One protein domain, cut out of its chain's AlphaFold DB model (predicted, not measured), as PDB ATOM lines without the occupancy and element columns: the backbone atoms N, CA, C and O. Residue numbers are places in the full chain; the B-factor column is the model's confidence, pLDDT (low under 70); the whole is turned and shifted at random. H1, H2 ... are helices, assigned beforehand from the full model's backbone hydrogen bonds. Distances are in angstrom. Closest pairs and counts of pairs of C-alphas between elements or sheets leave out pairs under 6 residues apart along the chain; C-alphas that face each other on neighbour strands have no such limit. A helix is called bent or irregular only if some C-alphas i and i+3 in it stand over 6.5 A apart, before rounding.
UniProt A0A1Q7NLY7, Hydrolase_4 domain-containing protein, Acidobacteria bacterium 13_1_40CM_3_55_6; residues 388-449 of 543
ATOM      1  N   ASP A 388     123.061 106.988 207.109       88.38
ATOM      2  CA  ASP A 388     124.108 107.458 206.195       88.38
ATOM      3  C   ASP A 388     124.981 106.308 205.671       88.38
ATOM      4  O   ASP A 388     125.390 106.308 204.507       88.38
ATOM      5  N   ARG A 389     125.240 105.298 206.509       90.50
ATOM      6  CA  ARG A 389     125.955 104.076 206.118       90.50
ATOM      7  C   ARG A 389     125.102 103.201 205.218       90.50
ATOM      8  O   ARG A 389     125.612 102.709 204.215       90.50
ATOM      9  N   VAL A 390     123.821 103.061 205.550       90.38
ATOM     10  CA  VAL A 390     122.851 102.311 204.738       90.38
ATOM     11  C   VAL A 390     122.691 102.968 203.371       90.38
ATOM     12  O   VAL A 390     122.809 102.293 202.358       90.38
ATOM     13  N   ALA A 391     122.528 104.292 203.316       85.38
ATOM     14  CA  ALA A 391     122.391 105.033 202.066       85.38
ATOM     15  C   ALA A 391     123.630 104.897 201.168       85.38
ATOM     16  O   ALA A 391     123.496 104.756 199.949       85.38
ATOM     17  N   LEU A 392     124.835 104.914 201.748       83.94
ATOM     18  CA  LEU A 392     126.074 104.672 201.007       83.94
ATOM     19  C   LEU A 392     126.116 103.251 200.437       83.94
ATOM     20  O   LEU A 392     126.390 103.073 199.252       83.94
ATOM     21  N   GLU A 393     125.833 102.252 201.266       85.25
ATOM     22  CA  GLU A 393     125.846 100.848 200.862       85.25
ATOM     23  C   GLU A 393     124.795 100.547 199.789       85.25
ATOM     24  O   GLU A 393     125.129  99.975 198.752       85.25
ATOM     25  N   GLN A 394     123.561 101.011 199.995       83.44
ATOM     26  CA  GLN A 394     122.484 100.978 199.012       83.44
ATOM     27  C   GLN A 394     122.954 101.562 197.678       83.44
ATOM     28  O   GLN A 394     122.779 100.945 196.628       83.44
ATOM     29  N   SER A 395     123.577 102.742 197.715       79.75
ATOM     30  CA  SER A 395     124.037 103.437 196.513       79.75
ATOM     31  C   SER A 395     125.095 102.640 195.753       79.75
ATOM     32  O   SER A 395     124.993 102.498 194.536       79.75
ATOM     33  N   ILE A 396     126.090 102.095 196.460       77.06
ATOM     34  CA  ILE A 396     127.154 101.271 195.867       77.06
ATOM     35  C   ILE A 396     126.568  99.987 195.275       77.06
ATOM     36  O   ILE A 396     126.896  99.616 194.148       77.06
ATOM     37  N   TYR A 397     125.686  99.316 196.014       76.88
ATOM     38  CA  TYR A 397     125.101  98.051 195.589       76.88
ATOM     39  C   TYR A 397     124.231  98.213 194.338       76.88
ATOM     40  O   TYR A 397     124.409  97.485 193.363       76.88
ATOM     41  N   GLN A 398     123.339  99.205 194.315       70.69
ATOM     42  CA  GLN A 398     122.494  99.481 193.148       70.69
ATOM     43  C   GLN A 398     123.318  99.865 191.921       70.69
ATOM     44  O   GLN A 398     123.065  99.380 190.819       70.69
ATOM     45  N   ALA A 399     124.334 100.700 192.116       68.94
ATOM     46  CA  ALA A 399     125.255 101.095 191.065       68.94
ATOM     47  C   ALA A 399     125.994  99.892 190.451       68.94
ATOM     48  O   ALA A 399     126.098  99.786 189.222       68.94
ATOM     49  N   ALA A 400     126.436  98.954 191.299       68.69
ATOM     50  CA  ALA A 400     127.054  97.700 190.883       68.69
ATOM     51  C   ALA A 400     126.079  96.800 190.108       68.69
ATOM     52  O   ALA A 400     126.448  96.273 189.058       68.69
ATOM     53  N   MET A 401     124.830  96.661 190.574       66.06
ATOM     54  CA  MET A 401     123.798  95.871 189.883       66.06
ATOM     55  C   MET A 401     123.468  96.411 188.487       66.06
ATOM     56  O   MET A 401     123.135  95.638 187.594       66.06
ATOM     57  N   LEU A 402     123.552  97.728 188.297       65.25
ATOM     58  CA  LEU A 402     123.283  98.378 187.014       65.25
ATOM     59  C   LEU A 402     124.516  98.442 186.096       65.25
ATOM     60  O   LEU A 402     124.394  98.909 184.967       65.25
ATOM     61  N   HIS A 403     125.692  97.993 186.552       66.25
ATOM     62  CA  HIS A 403     126.975  98.153 185.850       66.25
ATOM     63  C   HIS A 403     127.278  99.612 185.457       66.25
ATOM     64  O   HIS A 403     127.863  99.879 184.409       66.25
ATOM     65  N   THR A 404     126.860 100.571 186.290       57.28
ATOM     66  CA  THR A 404     126.915 102.017 185.970       57.28
ATOM     67  C   THR A 404     128.080 102.766 186.620       57.28
ATOM     68  O   THR A 404     128.218 103.969 186.414       57.28
ATOM     69  N   THR A 405     128.927 102.078 187.386       61.69
ATOM     70  CA  THR A 405     129.903 102.698 188.295       61.69
ATOM     71  C   THR A 405     131.182 101.864 188.353       61.69
ATOM     72  O   THR A 405     131.124 100.634 188.380       61.69
ATOM     73  N   ASP A 406     132.332 102.538 188.405       66.50
ATOM     74  CA  ASP A 406     133.616 101.933 188.758       66.50
ATOM     75  C   ASP A 406     133.748 101.948 190.282       66.50
ATOM     76  O   ASP A 406     133.862 103.003 190.904       66.50
ATOM     77  N   LEU A 407     133.744 100.770 190.906       61.69
ATOM     78  CA  LEU A 407     133.841 100.640 192.363       61.69
ATOM     79  C   LEU A 407     135.150 101.213 192.943       61.69
ATOM     80  O   LEU A 407     135.244 101.381 194.159       61.69
ATOM     81  N   ASN A 408     136.136 101.533 192.098       63.91
ATOM     82  CA  ASN A 408     137.391 102.177 192.486       63.91
ATOM     83  C   ASN A 408     137.381 103.710 192.332       63.91
ATOM     84  O   ASN A 408     138.320 104.358 192.793       63.91
ATOM     85  N   ASP A 409     136.343 104.303 191.727       64.44
ATOM     86  CA  ASP A 409     136.176 105.756 191.608       64.44
ATOM     87  C   ASP A 409     134.939 106.233 192.393       64.44
ATOM     88  O   ASP A 409     133.806 106.080 191.923       64.44
ATOM     89  N   PRO A 410     135.117 106.885 193.559       54.38
ATOM     90  CA  PRO A 410     134.023 107.447 194.353       54.38
ATOM     91  C   PRO A 410     133.158 108.473 193.602       54.38
ATOM     92  O   PRO A 410     132.014 108.717 193.992       54.38
ATOM     93  N   ASN A 411     133.674 109.083 192.527       63.59
ATOM     94  CA  ASN A 411     132.919 110.034 191.710       63.59
ATOM     95  C   ASN A 411     131.958 109.349 190.735       63.59
ATOM     96  O   ASN A 411     131.022 109.997 190.259       63.59
ATOM     97  N   SER A 412     132.145 108.053 190.480       67.00
ATOM     98  CA  SER A 412     131.340 107.286 189.530       67.00
ATOM     99  C   SER A 412     129.976 106.853 190.083       67.00
ATOM    100  O   SER A 412     129.180 106.264 189.353       67.00
ATOM    101  N   LEU A 413     129.661 107.170 191.349       68.56
ATOM    102  CA  LEU A 413     128.316 106.994 191.900       68.56
ATOM    103  C   LEU A 413     127.289 107.861 191.145       68.56
ATOM    104  O   LEU A 413     127.597 109.013 190.806       68.56
ATOM    105  N   PRO A 414     126.043 107.376 190.965       69.81
ATOM    106  CA  PRO A 414     124.966 108.172 190.388       69.81
ATOM    107  C   PRO A 414     124.772 109.508 191.121       69.81
ATOM    108  O   PRO A 414     124.809 109.569 192.351       69.81
ATOM    109  N   ASP A 415     124.495 110.586 190.380       70.75
ATOM    110  CA  ASP A 415     124.363 111.943 190.941       70.75
ATOM    111  C   ASP A 415     123.376 112.035 192.111       70.75
ATOM    112  O   ASP A 415     123.590 112.799 193.051       70.75
ATOM    113  N   PHE A 416     122.286 111.266 192.057       67.81
ATOM    114  CA  PHE A 416     121.294 111.215 193.128       67.81
ATOM    115  C   PHE A 416     121.890 110.679 194.437       67.81
ATOM    116  O   PHE A 416     121.754 111.324 195.476       67.81
ATOM    117  N   ALA A 417     122.618 109.562 194.371       73.88
ATOM    118  CA  ALA A 417     123.333 108.998 195.512       73.88
ATOM    119  C   ALA A 417     124.348 110.000 196.074       73.88
ATOM    120  O   ALA A 417     124.364 110.268 197.276       73.88
ATOM    121  N   ARG A 418     125.133 110.641 195.199       79.12
ATOM    122  CA  ARG A 418     126.112 111.658 195.606       79.12
ATOM    123  C   ARG A 418     125.450 112.829 196.339       79.12
ATOM    124  O   ARG A 418     125.955 113.258 197.371       79.12
ATOM    125  N   LYS A 419     124.308 113.321 195.845       81.06
ATOM    126  CA  LYS A 419     123.541 114.410 196.480       81.06
ATOM    127  C   LYS A 419     123.000 114.013 197.854       81.06
ATOM    128  O   LYS A 419     123.069 114.823 198.774       81.06
ATOM    129  N   ILE A 420     122.493 112.788 198.009       81.19
ATOM    130  CA  ILE A 420     122.043 112.276 199.313       81.19
ATOM    131  C   ILE A 420     123.208 112.228 200.303       81.19
ATOM    132  O   ILE A 420     123.092 112.741 201.413       81.19
ATOM    133  N   LEU A 421     124.351 111.674 199.894       83.12
ATOM    134  CA  LEU A 421     125.538 111.591 200.745       83.12
ATOM    135  C   LEU A 421     126.063 112.983 201.131       83.12
ATOM    136  O   LEU A 421     126.334 113.235 202.303       83.12
ATOM    137  N   GLN A 422     126.095 113.926 200.185       85.94
ATOM    138  CA  GLN A 422     126.421 115.329 200.465       85.94
ATOM    139  C   GLN A 422     125.441 115.968 201.453       85.94
ATOM    140  O   GLN A 422     125.852 116.762 202.300       85.94
ATOM    141  N   ARG A 423     124.148 115.628 201.374       87.31
ATOM    142  CA  ARG A 423     123.139 116.105 202.325       87.31
ATOM    143  C   ARG A 423     123.383 115.538 203.723       87.31
ATOM    144  O   ARG A 423     123.308 116.299 204.682       87.31
ATOM    145  N   PHE A 424     123.759 114.265 203.847       89.31
ATOM    146  CA  PHE A 424     124.175 113.676 205.126       89.31
ATOM    147  C   PHE A 424     125.412 114.369 205.710       89.31
ATOM    148  O   PHE A 424     125.418 114.702 206.896       89.31
ATOM    149  N   ASP A 425     126.430 114.662 204.901       87.75
ATOM    150  CA  ASP A 425     127.616 115.390 205.367       87.75
ATOM    151  C   ASP A 425     127.289 116.831 205.781       87.75
ATOM    152  O   ASP A 425     127.770 117.313 206.812       87.75
ATOM    153  N   ALA A 426     126.425 117.511 205.025       88.88
ATOM    154  CA  ALA A 426     125.930 118.837 205.377       88.88
ATOM    155  C   ALA A 426     125.119 118.810 206.681       88.88
ATOM    156  O   ALA A 426     125.314 119.667 207.541       88.88
ATOM    157  N   ALA A 427     124.259 117.810 206.878       90.69
ATOM    158  CA  ALA A 427     123.496 117.635 208.108       90.69
ATOM    159  C   ALA A 427     124.396 117.294 209.305       90.69
ATOM    160  O   ALA A 427     124.152 117.777 210.411       90.69
ATOM    161  N   ARG A 428     125.468 116.517 209.104       90.06
ATOM    162  CA  ARG A 428     126.433 116.172 210.161       90.06
ATOM    163  C   ARG A 428     127.242 117.387 210.619       90.06
ATOM    164  O   ARG A 428     127.439 117.567 211.818       90.06
ATOM    165  N   ASN A 429     127.683 118.221 209.677       88.88
ATOM    166  CA  ASN A 429     128.590 119.346 209.943       88.88
ATOM    167  C   ASN A 429     127.876 120.697 210.133       88.88
ATOM    168  O   ASN A 429     128.446 121.635 210.692       88.88
ATOM    169  N   GLY A 430     126.645 120.825 209.648       85.94
ATOM    170  CA  GLY A 430     125.852 122.046 209.741       85.94
ATOM    171  C   GLY A 430     125.331 122.296 211.154       85.94
ATOM    172  O   GLY A 430     125.271 121.388 211.981       85.94
ATOM    173  N   LYS A 431     124.886 123.524 211.432       84.62
ATOM    174  CA  LYS A 431     124.215 123.874 212.694       84.62
ATOM    175  C   LYS A 431     122.703 123.758 212.537       84.62
ATOM    176  O   LYS A 431     122.170 124.127 211.495       84.62
ATOM    177  N   THR A 432     122.023 123.298 213.583       86.62
ATOM    178  CA  THR A 432     120.564 123.421 213.676       86.62
ATOM    179  C   THR A 432     120.192 124.910 213.655       86.62
ATOM    180  O   THR A 432     120.802 125.684 214.404       86.62
ATOM    181  N   PRO A 433     119.241 125.340 212.806       84.50
ATOM    182  CA  PRO A 433     118.749 126.712 212.808       84.50
ATOM    183  C   PRO A 433     118.257 127.135 214.196       84.50
ATOM    184  O   PRO A 433     117.585 126.374 214.886       84.50
ATOM    185  N   VAL A 434     118.578 128.366 214.604       81.62
ATOM    186  CA  VAL A 434     118.132 128.931 215.894       81.62
ATOM    187  C   VAL A 434     116.625 129.231 215.879       81.62
ATOM    188  O   VAL A 434     115.971 129.201 216.917       81.62
ATOM    189  N   SER A 435     116.068 129.504 214.697       80.94
ATOM    190  CA  SER A 435     114.646 129.765 214.470       80.94
ATOM    191  C   SER A 435     114.236 129.318 213.065       80.94
ATOM    192  O   SER A 435     115.038 129.430 212.136       80.94
ATOM    193  N   GLY A 436     112.975 128.913 212.895       80.31
ATOM    194  CA  GLY A 436     112.425 128.471 211.607       80.31
ATOM    195  C   GLY A 436     112.602 126.967 211.341       80.31
ATOM    196  O   GLY A 436     113.133 126.253 212.193       80.31
ATOM    197  N   PRO A 437     112.117 126.465 210.189       82.69
ATOM    198  CA  PRO A 437     112.198 125.046 209.851       82.69
ATOM    199  C   PRO A 437     113.650 124.609 209.621       82.69
ATOM    200  O   PRO A 437     114.411 125.308 208.954       82.69
ATOM    201  N   ASP A 438     114.015 123.428 210.129       87.31
ATOM    202  CA  ASP A 438     115.291 122.775 209.816       87.31
ATOM    203  C   ASP A 438     115.088 121.801 208.637       87.31
ATOM    204  O   ASP A 438     114.530 120.717 208.828       87.31
ATOM    205  N   PRO A 439     115.515 122.156 207.408       85.75
ATOM    206  CA  PRO A 439     115.385 121.293 206.232       85.75
ATOM    207  C   PRO A 439     116.324 120.079 206.273       85.75
ATOM    208  O   PRO A 439     116.290 119.248 205.366       85.75
ATOM    209  N   ASP A 440     117.188 119.990 207.284       90.69
ATOM    210  CA  ASP A 440     118.099 118.879 207.538       90.69
ATOM    211  C   ASP A 440     117.714 118.085 208.790       90.69
ATOM    212  O   ASP A 440     118.442 117.167 209.162       90.69
ATOM    213  N   ALA A 441     116.579 118.398 209.434       91.62
ATOM    214  CA  ALA A 441     116.165 117.764 210.685       91.62
ATOM    215  C   ALA A 441     116.129 116.239 210.573       91.62
ATOM    216  O   ALA A 441     116.723 115.559 211.404       91.62
ATOM    217  N   TRP A 442     115.492 115.713 209.521       93.44
ATOM    218  CA  TRP A 442     115.428 114.273 209.271       93.44
ATOM    219  C   TRP A 442     116.834 113.670 209.189       93.44
ATOM    220  O   TRP A 442     117.183 112.845 210.022       93.44
ATOM    221  N   PHE A 443     117.699 114.170 208.300       92.00
ATOM    222  CA  PHE A 443     119.069 113.665 208.144       92.00
ATOM    223  C   PHE A 443     119.854 113.734 209.464       92.00
ATOM    224  O   PHE A 443     120.480 112.764 209.885       92.00
ATOM    225  N   ARG A 444     119.808 114.881 210.145       92.12
ATOM    226  CA  ARG A 444     120.571 115.157 211.367       92.12
ATOM    227  C   ARG A 444     120.135 114.293 212.543       92.12
ATOM    228  O   ARG A 444     120.983 113.891 213.339       92.12
ATOM    229  N   GLU A 445     118.835 114.088 212.712       92.62
ATOM    230  CA  GLU A 445     118.290 113.250 213.779       92.62
ATOM    231  C   GLU A 445     118.549 111.773 213.489       92.62
ATOM    232  O   GLU A 445     118.985 111.046 214.377       92.62
ATOM    233  N   HIS A 446     118.381 111.353 212.239       89.69
ATOM    234  CA  HIS A 446     118.479 109.952 211.849       89.69
ATOM    235  C   HIS A 446     119.926 109.431 211.837       89.69
ATOM    236  O   HIS A 446     120.163 108.300 212.242       89.69
ATOM    237  N   ILE A 447     120.926 110.259 211.489       91.25
ATOM    238  CA  ILE A 447     122.358 109.896 211.629       91.25
ATOM    239  C   ILE A 447     122.737 109.610 213.093       91.25
ATOM    240  O   ILE A 447     123.673 108.861 213.363       91.25
ATOM    241  N   LYS A 448     122.057 110.243 214.058       90.56
ATOM    242  CA  LYS A 448     122.348 110.057 215.490       90.56
ATOM    243  C   LYS A 448     121.749 108.771 216.051       90.56
ATOM    244  O   LYS A 448     122.115 108.384 217.160       90.56
ATOM    245  N   SER A 449     120.825 108.156 215.323       91.69
ATOM    246  CA  SER A 449     120.202 106.899 215.694       91.69
ATOM    247  C   SER A 449     121.048 105.737 215.174       91.69
ATOM    248  O   SER A 449     121.445 105.700 214.010       91.69
TER     249      SER A 449
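This is residues 388 to 449 of the 543 residues of the protein "Hydrolase_4 domain-containing protein" of Acidobacteria bacterium 13_1_40CM_3_55_6 (UniProt A0A1Q7NLY7). Two helices, H2 and H1, lie side by side as a loose helical hairpin, and the short helix H3 is set crosswise on residues 423 to 428 of H2. Long links lie at both ends of this rod: residues 402 to 414, which join H1 to H2, at one end, and residues 430 to 440, which fold back from H2 to H3, at the other. The printed part has 62 residues with three named helices, in the order H1, H2, H3, and no named strand; the class is all helix. The whole is loose, with a radius of gyration of the C-alphas of 13.7 A, and spans 44 by 20 by 16 A.

Begin with H2, residues 415 to 429, the longest helix. Look next at H1, residues 388 to 401, which touches H2; their closest C-alphas, those of Ser 395 and Ala 417, are 5.7 A apart. The two form a helical hairpin and run opposite ways at a shallow tilt of 13 degrees, with their centres 13.1 A apart. Now go to H3, residues 441 to 446, which touches H2 at residues 423 to 428 alone. Here the closest C-alphas are those of Ala 427 and Arg 444, 5.0 A apart, and the lines of H2 and H3 are about perpendicular, at 87 degrees. H1 and H3 are only just apart, their closest C-alphas standing 8.2 A from each other. In the backbones of H1, H2 and H3, every O i to N i+4 pair is within hydrogen-bond range.

Find C-alpha 415 at (124.363, 111.943, 190.941); from there H2 runs 20.8 A to C-alpha 429 at (128.590, 119.346, 209.943). H1 begins at C-alpha 388, at (124.108, 107.458, 206.195), and reaches C-alpha 401 after 20.0 A. H3 is short, 8.2 A from C-alpha 441 to C-alpha 446, which you will find at (118.479, 109.952, 211.849). None of the three helices is bent.

Look for the two C-alphas farthest apart in His 403 and Ser 435, 44.4 A from each other; each lies in a link. Both links are long, with 13 residues between H1 and H2 and 11 between H2 and H3. The first and last printed C-alphas, those of Asp 388 and Ser 449, are 10.3 A apart. The printed part has no cut. In the B-factor column of this predicted model, the mean pLDDT of the printed part is 79.8; residues 399 to 414 and residue 416 are under 70, of which 399 to 401 belong to H1 and 416 to H2.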